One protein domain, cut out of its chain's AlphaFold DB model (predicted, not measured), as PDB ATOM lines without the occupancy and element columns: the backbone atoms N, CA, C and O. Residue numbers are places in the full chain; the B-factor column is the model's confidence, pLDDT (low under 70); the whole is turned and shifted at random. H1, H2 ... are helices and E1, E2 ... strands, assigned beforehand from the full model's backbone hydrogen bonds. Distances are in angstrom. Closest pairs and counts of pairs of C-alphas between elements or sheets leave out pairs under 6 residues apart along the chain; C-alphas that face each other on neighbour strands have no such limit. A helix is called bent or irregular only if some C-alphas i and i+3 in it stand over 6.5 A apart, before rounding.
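Overview. This is residues 295 to 429 of the 563 residues of an uncharacterized protein of Leishmania donovani (UniProt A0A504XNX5). A strongly twisted sheet of five strands makes the core, with the short helix H2 over one face and the short helix H3 over the opposite face. The long helices H4 and H5 make a V at the E5 edge: H4 crosses over E2 and E5, H5 grazes the sheet and packs on H2, residues 403 to 409 stick out at the tip, and H1 packs on H4. The printed part has 135 residues, with named elements in the order H1 E1 E2 E3 E4 H2 E5 H3 H4 H5, of mixed class. The sheet, in the order E3 E4 E1 E2 E5, is mixed. The whole is compact, with a radius of gyration of the C-alphas of 14.6 A and spans of 44 by 39 by 29 A.

Along the chain. The strands are E1, residues 307 to 311, 13.7 A long from C-alpha 307 at (27.748, 24.783, 85.050); E2, 318 to 321; E3, 335 to 337; E4, 342 to 346, 12.9 A; and E5, 359 to 362. The helices are H1, residues 295 to 300; H2, 350 to 356; H3, 368 to 373; H4, 388 to 404, 24.7 A; and H5, 409 to 429, 30.0 A, ending at C-alpha 429 at (15.314, 34.381, 58.012). H2 is irregular: C-alphas 352 and 355 are 7.2 A apart.

Arrangement. E4 and E1 are parallel, with N 343 and O 307 2.8 A apart. The hairpin E1 and E2 has N 310 and O 319 at 2.8 A, and the hairpin E3 and E4 has N 336 and O 344 at 2.8 A. E2 and E5 are antiparallel, with N 320 and O 359 at 2.8 A. E4, H2 and E5 form a split strand-helix-strand unit, two strands running the same way with E1 and E2 between them, and its crossover is right-handed. H2 has a height over the sheet of 10.0 A, H3 of 9.6 A on the opposite face. H4, at 9.4 A, runs slantwise to the strands, at 48 degrees to E5 on the local plane; the closest C-alphas of the two are those of Leu 361 and Leu 394, 6.9 A. H5 touches H2 with residues 414 to 421 alone, at a shallow tilt of 19 degrees, opposite ways; the closest C-alphas are Phe 350 and Glu 418, 6.3 A. H1 touches H4 at a steep tilt of 46 degrees, with C-alphas 300 and 392 closest at 5.7 A. H4 and H5 are close but not clearly touching. Every O i to N i+4 pair is within hydrogen-bond range in H3 and H4; H1 has 1 of 2, H5 16 of 17, and H2 1 of 3, beside 2 of 4 O i to N i+3 pairs.

Size, cuts and confidence. The C-alphas of Glu 295 and Ala 429, the two farthest apart, are 44.6 A apart. The printed part has no cut. The links E2 to E3 and H3 to H4 are long. The mean pLDDT of the printed part is 84.0, and residue 379 alone is under 70.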
ATOM      1  N   GLU A 295      43.056  30.013  92.941       79.62
ATOM      2  CA  GLU A 295      41.775  30.119  93.668       79.62
ATOM      3  C   GLU A 295      40.543  30.005  92.752       79.62
ATOM      4  O   GLU A 295      39.506  29.473  93.136       79.62
ATOM      5  N   ILE A 296      40.638  30.524  91.525       79.56
ATOM      6  CA  ILE A 296      39.554  30.493  90.535       79.56
ATOM      7  C   ILE A 296      39.623  29.179  89.750       79.56
ATOM      8  O   ILE A 296      38.586  28.566  89.489       79.56
ATOM      9  N   LYS A 297      40.833  28.699  89.430       80.75
ATOM     10  CA  LYS A 297      41.036  27.415  88.749       80.75
ATOM     11  C   LYS A 297      40.543  26.236  89.596       80.75
ATOM     12  O   LYS A 297      39.831  25.392  89.072       80.75
ATOM     13  N   THR A 298      40.833  26.205  90.896       81.00
ATOM     14  CA  THR A 298      40.377  25.142  91.819       81.00
ATOM     15  C   THR A 298      38.856  25.082  91.980       81.00
ATOM     16  O   THR A 298      38.309  23.987  92.088       81.00
ATOM     17  N   VAL A 299      38.157  26.223  91.923       83.31
ATOM     18  CA  VAL A 299      36.686  26.256  91.863       83.31
ATOM     19  C   VAL A 299      36.195  25.667  90.538       83.31
ATOM     20  O   VAL A 299      35.509  24.647  90.542       83.31
ATOM     21  N   TYR A 300      36.587  26.256  89.404       82.62
ATOM     22  CA  TYR A 300      36.024  25.886  88.100       82.62
ATOM     23  C   TYR A 300      36.474  24.519  87.571       82.62
ATOM     24  O   TYR A 300      35.745  23.915  86.788       82.62
ATOM     25  N   MET A 301      37.602  23.974  88.033       82.88
ATOM     26  CA  MET A 301      38.038  22.606  87.716       82.88
ATOM     27  C   MET A 301      37.356  21.525  88.563       82.88
ATOM     28  O   MET A 301      37.520  20.341  88.277       82.88
ATOM     29  N   ASN A 302      36.573  21.887  89.584       83.06
ATOM     30  CA  ASN A 302      35.871  20.909  90.407       83.06
ATOM     31  C   ASN A 302      34.711  20.257  89.612       83.06
ATOM     32  O   ASN A 302      33.757  20.960  89.260       83.06
ATOM     33  N   PRO A 303      34.720  18.929  89.365       77.62
ATOM     34  CA  PRO A 303      33.657  18.251  88.616       77.62
ATOM     35  C   PRO A 303      32.305  18.233  89.350       77.62
ATOM     36  O   PRO A 303      31.281  17.972  88.725       77.62
ATOM     37  N   ALA A 304      32.274  18.535  90.655       77.88
ATOM     38  CA  ALA A 304      31.033  18.726  91.402       77.88
ATOM     39  C   ALA A 304      30.385  20.105  91.164       77.88
ATOM     40  O   ALA A 304      29.211  20.285  91.490       77.88
ATOM     41  N   GLN A 305      31.104  21.088  90.600       83.06
ATOM     42  CA  GLN A 305      30.500  22.378  90.268       83.06
ATOM     43  C   GLN A 305      29.644  22.248  89.008       83.06
ATOM     44  O   GLN A 305      30.167  22.149  87.899       83.06
ATOM     45  N   GLN A 306      28.330  22.331  89.180       86.88
ATOM     46  CA  GLN A 306      27.372  22.427  88.085       86.88
ATOM     47  C   GLN A 306      27.545  23.741  87.303       86.88
ATOM     48  O   GLN A 306      27.608  24.821  87.893       86.88
ATOM     49  N   LEU A 307      27.624  23.647  85.973       87.94
ATOM     50  CA  LEU A 307      27.748  24.783  85.050       87.94
ATOM     51  C   LEU A 307      26.770  24.614  83.885       87.94
ATOM     52  O   LEU A 307      26.603  23.503  83.385       87.94
ATOM     53  N   VAL A 308      26.159  25.707  83.417       89.31
ATOM     54  CA  VAL A 308      25.257  25.696  82.252       89.31
ATOM     55  C   VAL A 308      25.836  26.565  81.135       89.31
ATOM     56  O   VAL A 308      26.286  27.688  81.364       89.31
ATOM     57  N   ILE A 309      25.835  26.036  79.917       91.50
ATOM     58  CA  ILE A 309      26.293  26.697  78.692       91.50
ATOM     59  C   ILE A 309      25.154  26.595  77.673       91.50
ATOM     60  O   ILE A 309      24.529  25.548  77.573       91.50
ATOM     61  N   ALA A 310      24.877  27.640  76.902       90.00
ATOM     62  CA  ALA A 310      23.890  27.632  75.827       90.00
ATOM     63  C   ALA A 310      24.550  27.649  74.442       90.00
ATOM     64  O   ALA A 310      25.516  28.381  74.224       90.00
ATOM     65  N   THR A 311      23.990  26.900  73.488       89.25
ATOM     66  CA  THR A 311      24.257  27.085  72.054       89.25
ATOM     67  C   THR A 311      23.097  27.853  71.427       89.25
ATOM     68  O   THR A 311      21.974  27.350  71.318       89.25
ATOM     69  N   MET A 312      23.354  29.103  71.034       85.06
ATOM     70  CA  MET A 312      22.323  29.965  70.449       85.06
ATOM     71  C   MET A 312      22.276  29.752  68.928       85.06
ATOM     72  O   MET A 312      23.333  29.753  68.287       85.06
ATOM     73  N   PRO A 313      21.093  29.536  68.319       79.50
ATOM     74  CA  PRO A 313      20.989  29.135  66.920       79.50
ATOM     75  C   PRO A 313      21.142  30.309  65.951       79.50
ATOM     76  O   PRO A 313      21.822  30.151  64.949       79.50
ATOM     77  N   GLY A 314      20.572  31.482  66.257       78.56
ATOM     78  CA  GLY A 314      20.627  32.662  65.382       78.56
ATOM     79  C   GLY A 314      22.051  33.131  65.054       78.56
ATOM     80  O   GLY A 314      22.415  33.169  63.884       78.56
ATOM     81  N   PRO A 315      22.889  33.456  66.055       76.38
ATOM     82  CA  PRO A 315      24.264  33.900  65.834       76.38
ATOM     83  C   PRO A 315      25.266  32.737  65.775       76.38
ATOM     84  O   PRO A 315      26.468  32.977  65.795       76.38
ATOM     85  N   HIS A 316      24.788  31.487  65.800       83.06
ATOM     86  CA  HIS A 316      25.600  30.271  65.884       83.06
ATOM     87  C   HIS A 316      26.691  30.268  66.982       83.06
ATOM     88  O   HIS A 316      27.659  29.535  66.839       83.06
ATOM     89  N   MET A 317      26.559  31.014  68.087       86.00
ATOM     90  CA  MET A 317      27.600  31.117  69.134       86.00
ATOM     91  C   MET A 317      27.376  30.180  70.337       86.00
ATOM     92  O   MET A 317      26.267  29.675  70.551       86.00
ATOM     93  N   THR A 318      28.404  30.032  71.182       88.00
ATOM     94  CA  THR A 318      28.327  29.324  72.474       88.00
ATOM     95  C   THR A 318      28.560  30.276  73.653       88.00
ATOM     96  O   THR A 318      29.513  31.058  73.679       88.00
ATOM     97  N   VAL A 319      27.676  30.203  74.650       89.38
ATOM     98  CA  VAL A 319      27.495  31.221  75.696       89.38
ATOM     99  C   VAL A 319      27.486  30.577  77.080       89.38
ATOM    100  O   VAL A 319      26.690  29.681  77.338       89.38
ATOM    101  N   TRP A 320      28.313  31.043  78.012       91.81
ATOM    102  CA  TRP A 320      28.242  30.623  79.413       91.81
ATOM    103  C   TRP A 320      27.116  31.352  80.150       91.81
ATOM    104  O   TRP A 320      27.013  32.581  80.100       91.81
ATOM    105  N   LEU A 321      26.284  30.587  80.861       87.81
ATOM    106  CA  LEU A 321      25.202  31.095  81.694       87.81
ATOM    107  C   LEU A 321      25.634  31.050  83.167       87.81
ATOM    108  O   LEU A 321      25.958  29.988  83.701       87.81
ATOM    109  N   ARG A 322      25.665  32.207  83.837       81.88
ATOM    110  CA  ARG A 322      26.265  32.336  85.181       81.88
ATOM    111  C   ARG A 322      25.293  32.082  86.320       81.88
ATOM    112  O   ARG A 322      25.693  31.564  87.356       81.88
ATOM    113  N   GLU A 323      24.042  32.481  86.130       80.00
ATOM    114  CA  GLU A 323      22.989  32.434  87.153       80.00
ATOM    115  C   GLU A 323      21.788  31.575  86.705       80.00
ATOM    116  O   GLU A 323      20.698  31.678  87.261       80.00
ATOM    117  N   HIS A 324      21.970  30.732  85.681       83.25
ATOM    118  CA  HIS A 324      20.939  29.795  85.236       83.25
ATOM    119  C   HIS A 324      20.860  28.606  86.209       83.25
ATOM    120  O   HIS A 324      21.909  28.054  86.556       83.25
ATOM    121  N   PRO A 325      19.662  28.171  86.641       82.44
ATOM    122  CA  PRO A 325      19.526  26.958  87.441       82.44
ATOM    123  C   PRO A 325      20.031  25.743  86.652       82.44
ATOM    124  O   PRO A 325      19.807  25.647  85.443       82.44
ATOM    125  N   PHE A 326      20.698  24.799  87.314       82.56
ATOM    126  CA  PHE A 326      21.037  23.538  86.657       82.56
ATOM    127  C   PHE A 326      19.743  22.738  86.416       82.56
ATOM    128  O   PHE A 326      18.963  22.579  87.359       82.56
ATOM    129  N   PRO A 327      19.473  22.270  85.184       81.12
ATOM    130  CA  PRO A 327      18.229  21.576  84.873       81.12
ATOM    131  C   PRO A 327      18.152  20.235  85.613       81.12
ATOM    132  O   PRO A 327      19.074  19.424  85.558       81.12
ATOM    133  N   THR A 328      17.035  19.996  86.300       75.62
ATOM    134  CA  THR A 328      16.732  18.723  86.979       75.62
ATOM    135  C   THR A 328      16.248  17.642  86.019       75.62
ATOM    136  O   THR A 328      16.356  16.450  86.308       75.62
ATOM    137  N   ASP A 329      15.710  18.054  84.874       75.88
ATOM    138  CA  ASP A 329      14.856  17.217  84.045       75.88
ATOM    139  C   ASP A 329      15.694  16.517  82.971       75.88
ATOM    140  O   ASP A 329      15.718  16.900  81.803       75.88
ATOM    141  N   LEU A 330      16.380  15.448  83.389       72.56
ATOM    142  CA  LEU A 330      17.301  14.622  82.585       72.56
ATOM    143  C   LEU A 330      16.697  14.010  81.296       72.56
ATOM    144  O   LEU A 330      17.408  13.336  80.555       72.56
ATOM    145  N   GLN A 331      15.396  14.191  81.044       72.06
ATOM    146  CA  GLN A 331      14.691  13.713  79.849       72.06
ATOM    147  C   GLN A 331      14.397  14.815  78.816       72.06
ATOM    148  O   GLN A 331      13.984  14.491  77.700       72.06
ATOM    149  N   ASP A 332      14.589  16.097  79.146       79.00
ATOM    150  CA  ASP A 332      14.377  17.173  78.179       79.00
ATOM    151  C   ASP A 332      15.486  17.165  77.114       79.00
ATOM    152  O   ASP A 332      16.661  17.403  77.388       79.00
ATOM    153  N   LYS A 333      15.079  16.940  75.860       79.44
ATOM    154  CA  LYS A 333      15.942  16.926  74.668       79.44
ATOM    155  C   LYS A 333      16.640  18.268  74.411       79.44
ATOM    156  O   LYS A 333      17.558  18.319  73.591       79.44
ATOM    157  N   LYS A 334      16.211  19.349  75.071       86.00
ATOM    158  CA  LYS A 334      16.885  20.650  75.054       86.00
ATOM    159  C   LYS A 334      18.188  20.655  75.860       86.00
ATOM    160  O   LYS A 334      19.039  21.496  75.587       86.00
ATOM    161  N   PHE A 335      18.382  19.729  76.799       87.31
ATOM    162  CA  PHE A 335      19.554  19.697  77.673       87.31
ATOM    163  C   PHE A 335      20.433  18.461  77.431       87.31
ATOM    164  O   PHE A 335      19.970  17.325  77.409       87.31
ATOM    165  N   VAL A 336      21.736  18.691  77.261       85.31
ATOM    166  CA  VAL A 336      22.758  17.649  77.096       85.31
ATOM    167  C   VAL A 336      23.713  17.698  78.281       85.31
ATOM    168  O   VAL A 336      24.471  18.654  78.451       85.31
ATOM    169  N   PHE A 337      23.682  16.646  79.092       85.88
ATOM    170  CA  PHE A 337      24.449  16.539  80.328       85.88
ATOM    171  C   PHE A 337      25.832  15.927  80.069       85.88
ATOM    172  O   PHE A 337      25.952  14.823  79.537       85.88
ATOM    173  N   GLY A 338      26.877  16.659  80.449       82.94
ATOM    174  CA  GLY A 338      28.268  16.219  80.454       82.94
ATOM    175  C   GLY A 338      28.597  15.328  81.653       82.94
ATOM    176  O   GLY A 338      27.906  15.316  82.674       82.94
ATOM    177  N   LYS A 339      29.692  14.578  81.532       81.56
ATOM    178  CA  LYS A 339      30.186  13.609  82.525       81.56
ATOM    179  C   LYS A 339      30.793  14.289  83.753       81.56
ATOM    180  O   LYS A 339      30.837  13.680  84.819       81.56
ATOM    181  N   LYS A 340      31.270  15.528  83.612       80.62
ATOM    182  CA  LYS A 340      31.898  16.336  84.668       80.62
ATOM    183  C   LYS A 340      31.017  17.511  85.092       80.62
ATOM    184  O   LYS A 340      31.545  18.531  85.522       80.62
ATOM    185  N   GLY A 341      29.690  17.410  84.971       80.75
ATOM    186  CA  GLY A 341      28.748  18.387  85.537       80.75
ATOM    187  C   GLY A 341      28.538  19.674  84.727       80.75
ATOM    188  O   GLY A 341      27.937  20.617  85.242       80.75
ATOM    189  N   ILE A 342      29.001  19.743  83.475       88.06
ATOM    190  CA  ILE A 342      28.572  20.796  82.540       88.06
ATOM    191  C   ILE A 342      27.269  20.358  81.862       88.06
ATOM    192  O   ILE A 342      27.152  19.213  81.442       88.06
ATOM    193  N   CYS A 343      26.300  21.256  81.700       89.06
ATOM    194  CA  CYS A 343      25.115  21.030  80.874       89.06
ATOM    195  C   CYS A 343      25.094  21.995  79.682       89.06
ATOM    196  O   CYS A 343      25.262  23.203  79.862       89.06
ATOM    197  N   LEU A 344      24.846  21.475  78.476       89.56
ATOM    198  CA  LEU A 344      24.592  22.277  77.277       89.56
ATOM    199  C   LEU A 344      23.081  22.437  77.057       89.56
ATOM    200  O   LEU A 344      22.367  21.446  76.932       89.56
ATOM    201  N   MET A 345      22.606  23.674  76.966       89.94
ATOM    202  CA  MET A 345      21.253  24.048  76.562       89.94
ATOM    203  C   MET A 345      21.238  24.301  75.050       89.94
ATOM    204  O   MET A 345      21.862  25.242  74.559       89.94
ATOM    205  N   LEU A 346      20.548  23.444  74.304       88.81
ATOM    206  CA  LEU A 346      20.498  23.471  72.847       88.81
ATOM    207  C   LEU A 346      19.410  24.416  72.336       88.81
ATOM    208  O   LEU A 346      18.306  24.453  72.881       88.81
ATOM    209  N   LYS A 347      19.695  25.125  71.235       85.62
ATOM    210  CA  LYS A 347      18.746  26.036  70.568       85.62
ATOM    211  C   LYS A 347      18.114  27.051  71.543       85.62
ATOM    212  O   LYS A 347      16.925  27.342  71.443       85.62
ATOM    213  N   ALA A 348      18.894  27.551  72.501       86.06
ATOM    214  CA  ALA A 348      18.428  28.563  73.446       86.06
ATOM    215  C   ALA A 348      18.158  29.889  72.724       86.06
ATOM    216  O   ALA A 348      18.948  30.264  71.853       86.06
ATOM    217  N   SER A 349      17.091  30.599  73.100       85.31
ATOM    218  CA  SER A 349      16.902  31.995  72.688       85.31
ATOM    219  C   SER A 349      17.454  32.962  73.733       85.31
ATOM    220  O   SER A 349      17.565  32.629  74.919       85.31
ATOM    221  N   PHE A 350      17.776  34.187  73.318       83.69
ATOM    222  CA  PHE A 350      18.273  35.207  74.236       83.69
ATOM    223  C   PHE A 350      17.255  35.542  75.333       83.69
ATOM    224  O   PHE A 350      17.648  35.733  76.480       83.69
ATOM    225  N   GLU A 351      15.955  35.547  75.021       83.94
ATOM    226  CA  GLU A 351      14.880  35.799  75.994       83.94
ATOM    227  C   GLU A 351      14.911  34.819  77.178       83.94
ATOM    228  O   GLU A 351      14.741  35.235  78.325       83.94
ATOM    229  N   GLU A 352      15.202  33.541  76.919       82.44
ATOM    230  CA  GLU A 352      15.331  32.505  77.949       82.44
ATOM    231  C   GLU A 352      16.579  32.716  78.818       82.44
ATOM    232  O   GLU A 352      16.534  32.556  80.039       82.44
ATOM    233  N   VAL A 353      17.705  33.097  78.203       84.75
ATOM    234  CA  VAL A 353      18.996  33.178  78.904       84.75
ATOM    235  C   VAL A 353      19.311  34.558  79.487       84.75
ATOM    236  O   VAL A 353      20.179  34.640  80.357       84.75
ATOM    237  N   LYS A 354      18.610  35.634  79.096       81.56
ATOM    238  CA  LYS A 354      18.879  37.032  79.505       81.56
ATOM    239  C   LYS A 354      19.005  37.201  81.022       81.56
ATOM    240  O   LYS A 354      19.925  37.866  81.500       81.56
ATOM    241  N   GLY A 355      18.136  36.534  81.788       79.75
ATOM    242  CA  GLY A 355      18.160  36.552  83.256       79.75
ATOM    243  C   GLY A 355      19.437  35.964  83.876       79.75
ATOM    244  O   GLY A 355      19.871  36.419  84.930       79.75
ATOM    245  N   SER A 356      20.090  35.015  83.196       81.94
ATOM    246  CA  SER A 356      21.291  34.314  83.681       81.94
ATOM    247  C   SER A 356      22.608  35.092  83.524       81.94
ATOM    248  O   SER A 356      23.674  34.581  83.888       81.94
ATOM    249  N   LYS A 357      22.537  36.318  82.981       84.62
ATOM    250  CA  LYS A 357      23.665  37.204  82.641       84.62
ATOM    251  C   LYS A 357      24.687  36.540  81.694       84.62
ATOM    252  O   LYS A 357      25.831  36.315  82.118       84.62
ATOM    253  N   PRO A 358      24.290  36.237  80.441       86.12
ATOM    254  CA  PRO A 358      25.089  35.487  79.469       86.12
ATOM    255  C   PRO A 358      26.473  36.096  79.194       86.12
ATOM    256  O   PRO A 358      26.693  37.295  79.378       86.12
ATOM    257  N   VAL A 359      27.410  35.246  78.768       86.75
ATOM    258  CA  VAL A 359      28.800  35.593  78.430       86.75
ATOM    259  C   VAL A 359      29.238  34.784  77.212       86.75
ATOM    260  O   VAL A 359      29.225  33.558  77.259       86.75
ATOM    261  N   GLU A 360      29.671  35.440  76.141       87.50
ATOM    262  CA  GLU A 360      30.202  34.766  74.950       87.50
ATOM    263  C   GLU A 360      31.517  34.035  75.280       87.50
ATOM    264  O   GLU A 360      32.483  34.634  75.765       87.50
ATOM    265  N   LEU A 361      31.551  32.719  75.050       85.19
ATOM    266  CA  LEU A 361      32.787  31.941  75.147       85.19
ATOM    267  C   LEU A 361      33.539  32.035  73.818       85.19
ATOM    268  O   LEU A 361      34.665  32.537  73.785       85.19
ATOM    269  N   PHE A 362      32.873  31.605  72.744       86.12
ATOM    270  CA  PHE A 362      33.389  31.536  71.379       86.12
ATOM    271  C   PHE A 362      32.258  31.724  70.344       86.12
ATOM    272  O   PHE A 362      31.101  31.383  70.623       86.12
ATOM    273  N   PRO A 363      32.563  32.257  69.143       82.62
ATOM    274  CA  PRO A 363      31.566  32.680  68.155       82.62
ATOM    275  C   PRO A 363      30.954  31.533  67.329       82.62
ATOM    276  O   PRO A 363      30.211  31.803  66.389       82.62
ATOM    277  N   LYS A 364      31.257  30.266  67.647       85.56
ATOM    278  CA  LYS A 364      30.676  29.076  67.000       85.56
ATOM    279  C   LYS A 364      29.907  28.200  67.991       85.56
ATOM    280  O   LYS A 364      30.021  28.361  69.207       85.56
ATOM    281  N   GLN A 365      29.138  27.238  67.483       87.75
ATOM    282  CA  GLN A 365      28.472  26.227  68.303       87.75
ATOM    283  C   GLN A 365      29.456  25.109  68.644       87.75
ATOM    284  O   GLN A 365      30.270  24.727  67.804       87.75
ATOM    285  N   ILE A 366      29.371  24.559  69.854       88.81
ATOM    286  CA  ILE A 366      30.139  23.369  70.232       88.81
ATOM    287  C   ILE A 366      29.566  22.097  69.592       88.81
ATOM    288  O   ILE A 366      28.350  21.915  69.487       88.81
ATOM    289  N   CYS A 367      30.441  21.175  69.194       87.81
ATOM    290  CA  CYS A 367      30.042  19.870  68.689       87.81
ATOM    291  C   CYS A 367      29.496  19.003  69.837       87.81
ATOM    292  O   CYS A 367      30.259  18.437  70.618       87.81
ATOM    293  N   THR A 368      28.170  18.859  69.929       86.56
ATOM    294  CA  THR A 368      27.513  18.058  70.983       86.56
ATOM    295  C   THR A 368      27.971  16.599  71.000       86.56
ATOM    296  O   THR A 368      28.120  16.018  72.070       86.56
ATOM    297  N   HIS A 369      28.251  16.010  69.833       84.88
ATOM    298  CA  HIS A 369      28.776  14.646  69.737       84.88
ATOM    299  C   HIS A 369      30.187  14.547  70.344       84.88
ATOM    300  O   HIS A 369      30.436  13.669  71.167       84.88
ATOM    301  N   PHE A 370      31.070  15.503  70.035       86.12
ATOM    302  CA  PHE A 370      32.407  15.578  70.627       86.12
ATOM    303  C   PHE A 370      32.349  15.818  72.141       86.12
ATOM    304  O   PHE A 370      33.004  15.107  72.893       86.12
ATOM    305  N   PHE A 371      31.500  16.739  72.598       86.88
ATOM    306  CA  PHE A 371      31.300  17.030  74.020       86.88
ATOM    307  C   PHE A 371      30.860  15.794  74.830       86.88
ATOM    308  O   PHE A 371      31.379  15.554  75.917       86.88
ATOM    309  N   ILE A 372      29.934  14.979  74.304       84.56
ATOM    310  CA  ILE A 372      29.471  13.759  74.989       84.56
ATOM    311  C   ILE A 372      30.520  12.640  74.898       84.56
ATOM    312  O   ILE A 372      30.821  11.985  75.901       84.56
ATOM    313  N   TYR A 373      31.050  12.367  73.702       83.19
ATOM    314  CA  TYR A 373      31.774  11.124  73.410       83.19
ATOM    315  C   TYR A 373      33.302  11.262  73.349       83.19
ATOM    316  O   TYR A 373      33.987  10.246  73.421       83.19
ATOM    317  N   GLY A 374      33.839  12.482  73.271       81.06
ATOM    318  CA  GLY A 374      35.272  12.763  73.113       81.06
ATOM    319  C   GLY A 374      35.797  12.607  71.681       81.06
ATOM    320  O   GLY A 374      37.006  12.621  71.479       81.06
ATOM    321  N   TYR A 375      34.916  12.425  70.689       83.88
ATOM    322  CA  TYR A 375      35.295  12.318  69.278       83.88
ATOM    323  C   TYR A 375      34.218  12.879  68.341       83.88
ATOM    324  O   TYR A 375      33.048  12.990  68.707       83.88
ATOM    325  N   CYS A 376      34.599  13.216  67.106       84.69
ATOM    326  CA  CYS A 376      33.674  13.617  66.044       84.69
ATOM    327  C   CYS A 376      33.939  12.833  64.756       84.69
ATOM    328  O   CYS A 376      35.010  12.933  64.160       84.69
ATOM    329  N   SER A 377      32.939  12.066  64.317       79.44
ATOM    330  CA  SER A 377      32.970  11.246  63.098       79.44
ATOM    331  C   SER A 377      32.642  12.013  61.810       79.44
ATOM    332  O   SER A 377      32.832  11.477  60.721       79.44
ATOM    333  N   ARG A 378      32.155  13.260  61.904       79.75
ATOM    334  CA  ARG A 378      31.848  14.105  60.737       79.75
ATOM    335  C   ARG A 378      33.124  14.816  60.255       79.75
ATOM    336  O   ARG A 378      33.613  15.673  60.991       79.75
ATOM    337  N   PRO A 379      33.639  14.548  59.037       66.81
ATOM    338  CA  PRO A 379      34.893  15.153  58.567       66.81
ATOM    339  C   PRO A 379      34.788  16.686  58.438       66.81
ATOM    340  O   PRO A 379      35.658  17.418  58.916       66.81
ATOM    341  N   ASN A 380      33.666  17.168  57.895       76.06
ATOM    342  CA  ASN A 380      33.364  18.590  57.699       76.06
ATOM    343  C   ASN A 380      32.461  19.137  58.820       76.06
ATOM    344  O   ASN A 380      31.421  19.741  58.568       76.06
ATOM    345  N   CYS A 381      32.804  18.882  60.086       80.56
ATOM    346  CA  CYS A 381      32.061  19.467  61.201       80.56
ATOM    347  C   CYS A 381      32.420  20.956  61.380       80.56
ATOM    348  O   CYS A 381      33.563  21.285  61.697       80.56
ATOM    349  N   PHE A 382      31.435  21.842  61.193       80.69
ATOM    350  CA  PHE A 382      31.563  23.302  61.354       80.69
ATOM    351  C   PHE A 382      31.519  23.787  62.817       80.69
ATOM    352  O   PHE A 382      31.686  24.978  63.083       80.69
ATOM    353  N   HIS A 383      31.261  22.881  63.759       85.25
ATOM    354  CA  HIS A 383      31.218  23.160  65.192       85.25
ATOM    355  C   HIS A 383      32.613  23.053  65.824       85.25
ATOM    356  O   HIS A 383      33.467  22.335  65.308       85.25
ATOM    357  N   GLU A 384      32.833  23.719  66.958       83.88
ATOM    358  CA  GLU A 384      34.107  23.651  67.689       83.88
ATOM    359  C   GLU A 384      34.184  22.403  68.578       83.88
ATOM    360  O   GLU A 384      33.191  21.957  69.167       83.88
ATOM    361  N   HIS A 385      35.378  21.816  68.655       87.44
ATOM    362  CA  HIS A 385      35.620  20.517  69.289       87.44
ATOM    363  C   HIS A 385      36.302  20.711  70.645       87.44
ATOM    364  O   HIS A 385      37.524  20.649  70.739       87.44
ATOM    365  N   HIS A 386      35.518  20.958  71.699       84.56
ATOM    366  CA  HIS A 386      36.042  21.211  73.045       84.56
ATOM    367  C   HIS A 386      35.572  20.193  74.092       84.56
ATOM    368  O   HIS A 386      34.415  19.773  74.111       84.56
ATOM    369  N   ASN A 387      36.492  19.827  74.990       85.06
ATOM    370  CA  ASN A 387      36.249  18.929  76.125       85.06
ATOM    371  C   ASN A 387      35.727  19.689  77.361       85.06
ATOM    372  O   ASN A 387      35.929  20.894  77.493       85.06
ATOM    373  N   GLU A 388      35.113  18.994  78.325       84.12
ATOM    374  CA  GLU A 388      34.589  19.641  79.545       84.12
ATOM    375  C   GLU A 388      35.664  20.385  80.361       84.12
ATOM    376  O   GLU A 388      35.414  21.487  80.845       84.12
ATOM    377  N   ASP A 389      36.878  19.839  80.479       84.81
ATOM    378  CA  ASP A 389      37.978  20.492  81.212       84.81
ATOM    379  C   ASP A 389      38.445  21.783  80.519       84.81
ATOM    380  O   ASP A 389      38.697  22.800  81.163       84.81
ATOM    381  N   GLN A 390      38.477  21.768  79.185       84.81
ATOM    382  CA  GLN A 390      38.772  22.937  78.359       84.81
ATOM    383  C   GLN A 390      37.709  24.034  78.527       84.81
ATOM    384  O   GLN A 390      38.041  25.203  78.717       84.81
ATOM    385  N   LEU A 391      36.424  23.665  78.517       86.62
ATOM    386  CA  LEU A 391      35.326  24.605  78.761       86.62
ATOM    387  C   LEU A 391      35.393  25.209  80.169       86.62
ATOM    388  O   LEU A 391      35.098  26.390  80.339       86.62
ATOM    389  N   ARG A 392      35.831  24.434  81.169       87.38
ATOM    390  CA  ARG A 392      36.090  24.929  82.530       87.38
ATOM    391  C   ARG A 392      37.241  25.931  82.572       87.38
ATOM    392  O   ARG A 392      37.132  26.926  83.285       87.38
ATOM    393  N   GLU A 393      38.297  25.733  81.783       85.38
ATOM    394  CA  GLU A 393      39.407  26.690  81.686       85.38
ATOM    395  C   GLU A 393      38.994  27.990  80.975       85.38
ATOM    396  O   GLU A 393      39.259  29.078  81.486       85.38
ATOM    397  N   LEU A 394      38.242  27.886  79.872       85.69
ATOM    398  CA  LEU A 394      37.605  29.022  79.187       85.69
ATOM    399  C   LEU A 394      36.694  29.827  80.124       85.69
ATOM    400  O   LEU A 394      36.787  31.054  80.184       85.69
ATOM    401  N   ILE A 395      35.825  29.146  80.875       88.38
ATOM    402  CA  ILE A 395      34.918  29.771  81.846       88.38
ATOM    403  C   ILE A 395      35.708  30.455  82.969       88.38
ATOM    404  O   ILE A 395      35.382  31.584  83.338       88.38
ATOM    405  N   ALA A 396      36.778  29.833  83.474       86.19
ATOM    406  CA  ALA A 396      37.642  30.430  84.488       86.19
ATOM    407  C   ALA A 396      38.360  31.694  83.969       86.19
ATOM    408  O   ALA A 396      38.369  32.717  84.656       86.19
ATOM    409  N   ALA A 397      38.887  31.672  82.739       85.50
ATOM    410  CA  ALA A 397      39.515  32.833  82.102       85.50
ATOM    411  C   ALA A 397      38.511  33.971  81.842       85.50
ATOM    412  O   ALA A 397      38.754  35.116  82.237       85.50
ATOM    413  N   ARG A 398      37.330  33.667  81.284       85.31
ATOM    414  CA  ARG A 398      36.236  34.643  81.124       85.31
ATOM    415  C   ARG A 398      35.766  35.192  82.479       85.31
ATOM    416  O   ARG A 398      35.486  36.382  82.580       85.31
ATOM    417  N   HIS A 399      35.742  34.392  83.548       85.69
ATOM    418  CA  HIS A 399      35.427  34.868  84.904       85.69
ATOM    419  C   HIS A 399      36.470  35.870  85.438       85.69
ATOM    420  O   HIS A 399      36.092  36.839  86.099       85.69
ATOM    421  N   VAL A 400      37.761  35.690  85.133       85.25
ATOM    422  CA  VAL A 400      38.820  36.664  85.465       85.25
ATOM    423  C   VAL A 400      38.633  37.966  84.681       85.25
ATOM    424  O   VAL A 400      38.595  39.036  85.291       85.25
ATOM    425  N   GLN A 401      38.408  37.893  83.364       83.75
ATOM    426  CA  GLN A 401      38.093  39.069  82.535       83.75
ATOM    427  C   GLN A 401      36.868  39.828  83.096       83.75
ATOM    428  O   GLN A 401      36.919  41.036  83.334       83.75
ATOM    429  N   LEU A 402      35.794  39.113  83.448       84.31
ATOM    430  CA  LEU A 402      34.579  39.671  84.057       84.31
ATOM    431  C   LEU A 402      34.748  40.164  85.504       84.31
ATOM    432  O   LEU A 402      33.854  40.854  86.000       84.31
ATOM    433  N   LYS A 403      35.836  39.827  86.203       83.31
ATOM    434  CA  LYS A 403      36.203  40.456  87.482       83.31
ATOM    435  C   LYS A 403      36.914  41.795  87.265       83.31
ATOM    436  O   LYS A 403      36.681  42.711  88.047       83.31
ATOM    437  N   ALA A 404      37.711  41.924  86.202       82.62
ATOM    438  CA  ALA A 404      38.377  43.174  85.834       82.62
ATOM    439  C   ALA A 404      37.423  44.204  85.190       82.62
ATOM    440  O   ALA A 404      37.591  45.407  85.374       82.62
ATOM    441  N   MET A 405      36.402  43.750  84.451       83.75
ATOM    442  CA  MET A 405      35.446  44.630  83.765       83.75
ATOM    443  C   MET A 405      34.456  45.324  84.715       83.75
ATOM    444  O   MET A 405      33.870  44.718  85.617       83.75
ATOM    445  N   THR A 406      34.192  46.605  84.444       85.06
ATOM    446  CA  THR A 406      33.236  47.432  85.199       85.06
ATOM    447  C   THR A 406      31.793  46.927  85.081       85.06
ATOM    448  O   THR A 406      31.438  46.159  84.183       85.06
ATOM    449  N   LYS A 407      30.891  47.402  85.959       84.75
ATOM    450  CA  LYS A 407      29.457  47.078  85.844       84.75
ATOM    451  C   LYS A 407      28.897  47.453  84.463       84.75
ATOM    452  O   LYS A 407      28.167  46.638  83.913       84.75
ATOM    453  N   ALA A 408      29.250  48.618  83.914       83.81
ATOM    454  CA  ALA A 408      28.752  49.087  82.618       83.81
ATOM    455  C   ALA A 408      29.175  48.159  81.466       83.81
ATOM    456  O   ALA A 408      28.317  47.634  80.764       83.81
ATOM    457  N   GLN A 409      30.472  47.850  81.362       84.38
ATOM    458  CA  GLN A 409      31.014  46.941  80.340       84.38
ATOM    459  C   GLN A 409      30.375  45.543  80.386       84.38
ATOM    460  O   GLN A 409      30.138  44.924  79.356       84.38
ATOM    461  N   ARG A 410      30.018  45.052  81.581       83.38
ATOM    462  CA  ARG A 410      29.322  43.763  81.742       83.38
ATOM    463  C   ARG A 410      27.829  43.789  81.398       83.38
ATOM    464  O   ARG A 410      27.233  42.719  81.378       83.38
ATOM    465  N   HIS A 411      27.231  44.963  81.177       84.12
ATOM    466  CA  HIS A 411      25.904  45.080  80.558       84.12
ATOM    467  C   HIS A 411      26.060  45.233  79.040       84.12
ATOM    468  O   HIS A 411      25.404  44.500  78.318       84.12
ATOM    469  N   GLN A 412      27.038  46.020  78.570       86.44
ATOM    470  CA  GLN A 412      27.366  46.140  77.142       86.44
ATOM    471  C   GLN A 412      27.618  44.774  76.479       86.44
ATOM    472  O   GLN A 412      27.029  44.500  75.445       86.44
ATOM    473  N   LEU A 413      28.367  43.863  77.118       85.00
ATOM    474  CA  LEU A 413      28.524  42.483  76.620       85.00
ATOM    475  C   LEU A 413      27.199  41.702  76.499       85.00
ATOM    476  O   LEU A 413      27.074  40.840  75.639       85.00
ATOM    477  N   ILE A 414      26.217  41.964  77.365       85.88
ATOM    478  CA  ILE A 414      24.900  41.309  77.324       85.88
ATOM    479  C   ILE A 414      24.055  41.923  76.196       85.88
ATOM    480  O   ILE A 414      23.436  41.186  75.433       85.88
ATOM    481  N   ASP A 415      24.098  43.249  76.046       86.69
ATOM    482  CA  ASP A 415      23.422  43.999  74.980       86.69
ATOM    483  C   ASP A 415      24.011  43.666  73.585       86.69
ATOM    484  O   ASP A 415      23.292  43.595  72.589       86.69
ATOM    485  N   GLU A 416      25.320  43.401  73.502       87.56
ATOM    486  CA  GLU A 416      26.010  42.924  72.296       87.56
ATOM    487  C   GLU A 416      25.583  41.502  71.906       87.56
ATOM    488  O   GLU A 416      25.390  41.234  70.720       87.56
ATOM    489  N   ILE A 417      25.383  40.603  72.876       86.94
ATOM    490  CA  ILE A 417      24.859  39.249  72.624       86.94
ATOM    491  C   ILE A 417      23.388  39.319  72.170       86.94
ATOM    492  O   ILE A 417      23.025  38.626  71.218       86.94
ATOM    493  N   GLU A 418      22.566  40.190  72.770       86.75
ATOM    494  CA  GLU A 418      21.182  40.456  72.333       86.75
ATOM    495  C   GLU A 418      21.135  40.948  70.879       86.75
ATOM    496  O   GLU A 418      20.360  40.454  70.056       86.75
ATOM    497  N   LYS A 419      22.015  41.898  70.541       87.06
ATOM    498  CA  LYS A 419      22.153  42.422  69.182       87.06
ATOM    499  C   LYS A 419      22.595  41.330  68.201       87.06
ATOM    500  O   LYS A 419      21.932  41.151  67.180       87.06
ATOM    501  N   LYS A 420      23.667  40.589  68.514       85.25
ATOM    502  CA  LYS A 420      24.180  39.493  67.673       85.25
ATOM    503  C   LYS A 420      23.111  38.429  67.428       85.25
ATOM    504  O   LYS A 420      22.985  37.961  66.301       85.25
ATOM    505  N   GLU A 421      22.326  38.051  68.442       86.44
ATOM    506  CA  GLU A 421      21.250  37.074  68.252       86.44
ATOM    507  C   GLU A 421      20.175  37.595  67.297       86.44
ATOM    508  O   GLU A 421      19.830  36.906  66.337       86.44
ATOM    509  N   LYS A 422      19.706  38.830  67.497       85.00
ATOM    510  CA  LYS A 422      18.705  39.457  66.627       85.00
ATOM    511  C   LYS A 422      19.182  39.586  65.177       85.00
ATOM    512  O   LYS A 422      18.410  39.321  64.257       85.00
ATOM    513  N   GLU A 423      20.441  39.967  64.966       86.44
ATOM    514  CA  GLU A 423      21.058  40.053  63.636       86.44
ATOM    515  C   GLU A 423      21.215  38.663  62.995       86.44
ATOM    516  O   GLU A 423      20.872  38.486  61.828       86.44
ATOM    517  N   GLY A 424      21.634  37.655  63.765       83.44
ATOM    518  CA  GLY A 424      21.744  36.271  63.299       83.44
ATOM    519  C   GLY A 424      20.394  35.629  62.954       83.44
ATOM    520  O   GLY A 424      20.266  34.974  61.923       83.44
ATOM    521  N   LEU A 425      19.350  35.869  63.757       82.25
ATOM    522  CA  LEU A 425      17.981  35.433  63.456       82.25
ATOM    523  C   LEU A 425      17.430  36.111  62.192       82.25
ATOM    524  O   LEU A 425      16.797  35.441  61.378       82.25
ATOM    525  N   ALA A 426      17.706  37.404  61.990       83.19
ATOM    526  CA  ALA A 426      17.318  38.118  60.773       83.19
ATOM    527  C   ALA A 426      18.055  37.588  59.528       83.19
ATOM    528  O   ALA A 426      17.421  37.338  58.504       83.19
ATOM    529  N   ALA A 427      19.365  37.335  59.622       82.88
ATOM    530  CA  ALA A 427      20.145  36.728  58.541       82.88
ATOM    531  C   ALA A 427      19.667  35.299  58.216       82.88
ATOM    532  O   ALA A 427      19.510  34.941  57.047       82.88
ATOM    533  N   ALA A 428      19.362  34.497  59.240       80.88
ATOM    534  CA  ALA A 428      18.816  33.153  59.079       80.88
ATOM    535  C   ALA A 428      17.396  33.141  58.485       80.88
ATOM    536  O   ALA A 428      17.025  32.154  57.852       80.88
ATOM    537  N   ALA A 429      16.605  34.204  58.674       82.44
ATOM    538  CA  ALA A 429      15.314  34.381  58.012       82.44
ATOM    539  C   ALA A 429      15.490  34.780  56.536       82.44
ATOM    540  O   ALA A 429      14.951  34.103  55.665       82.44
TER     541      ALA A 429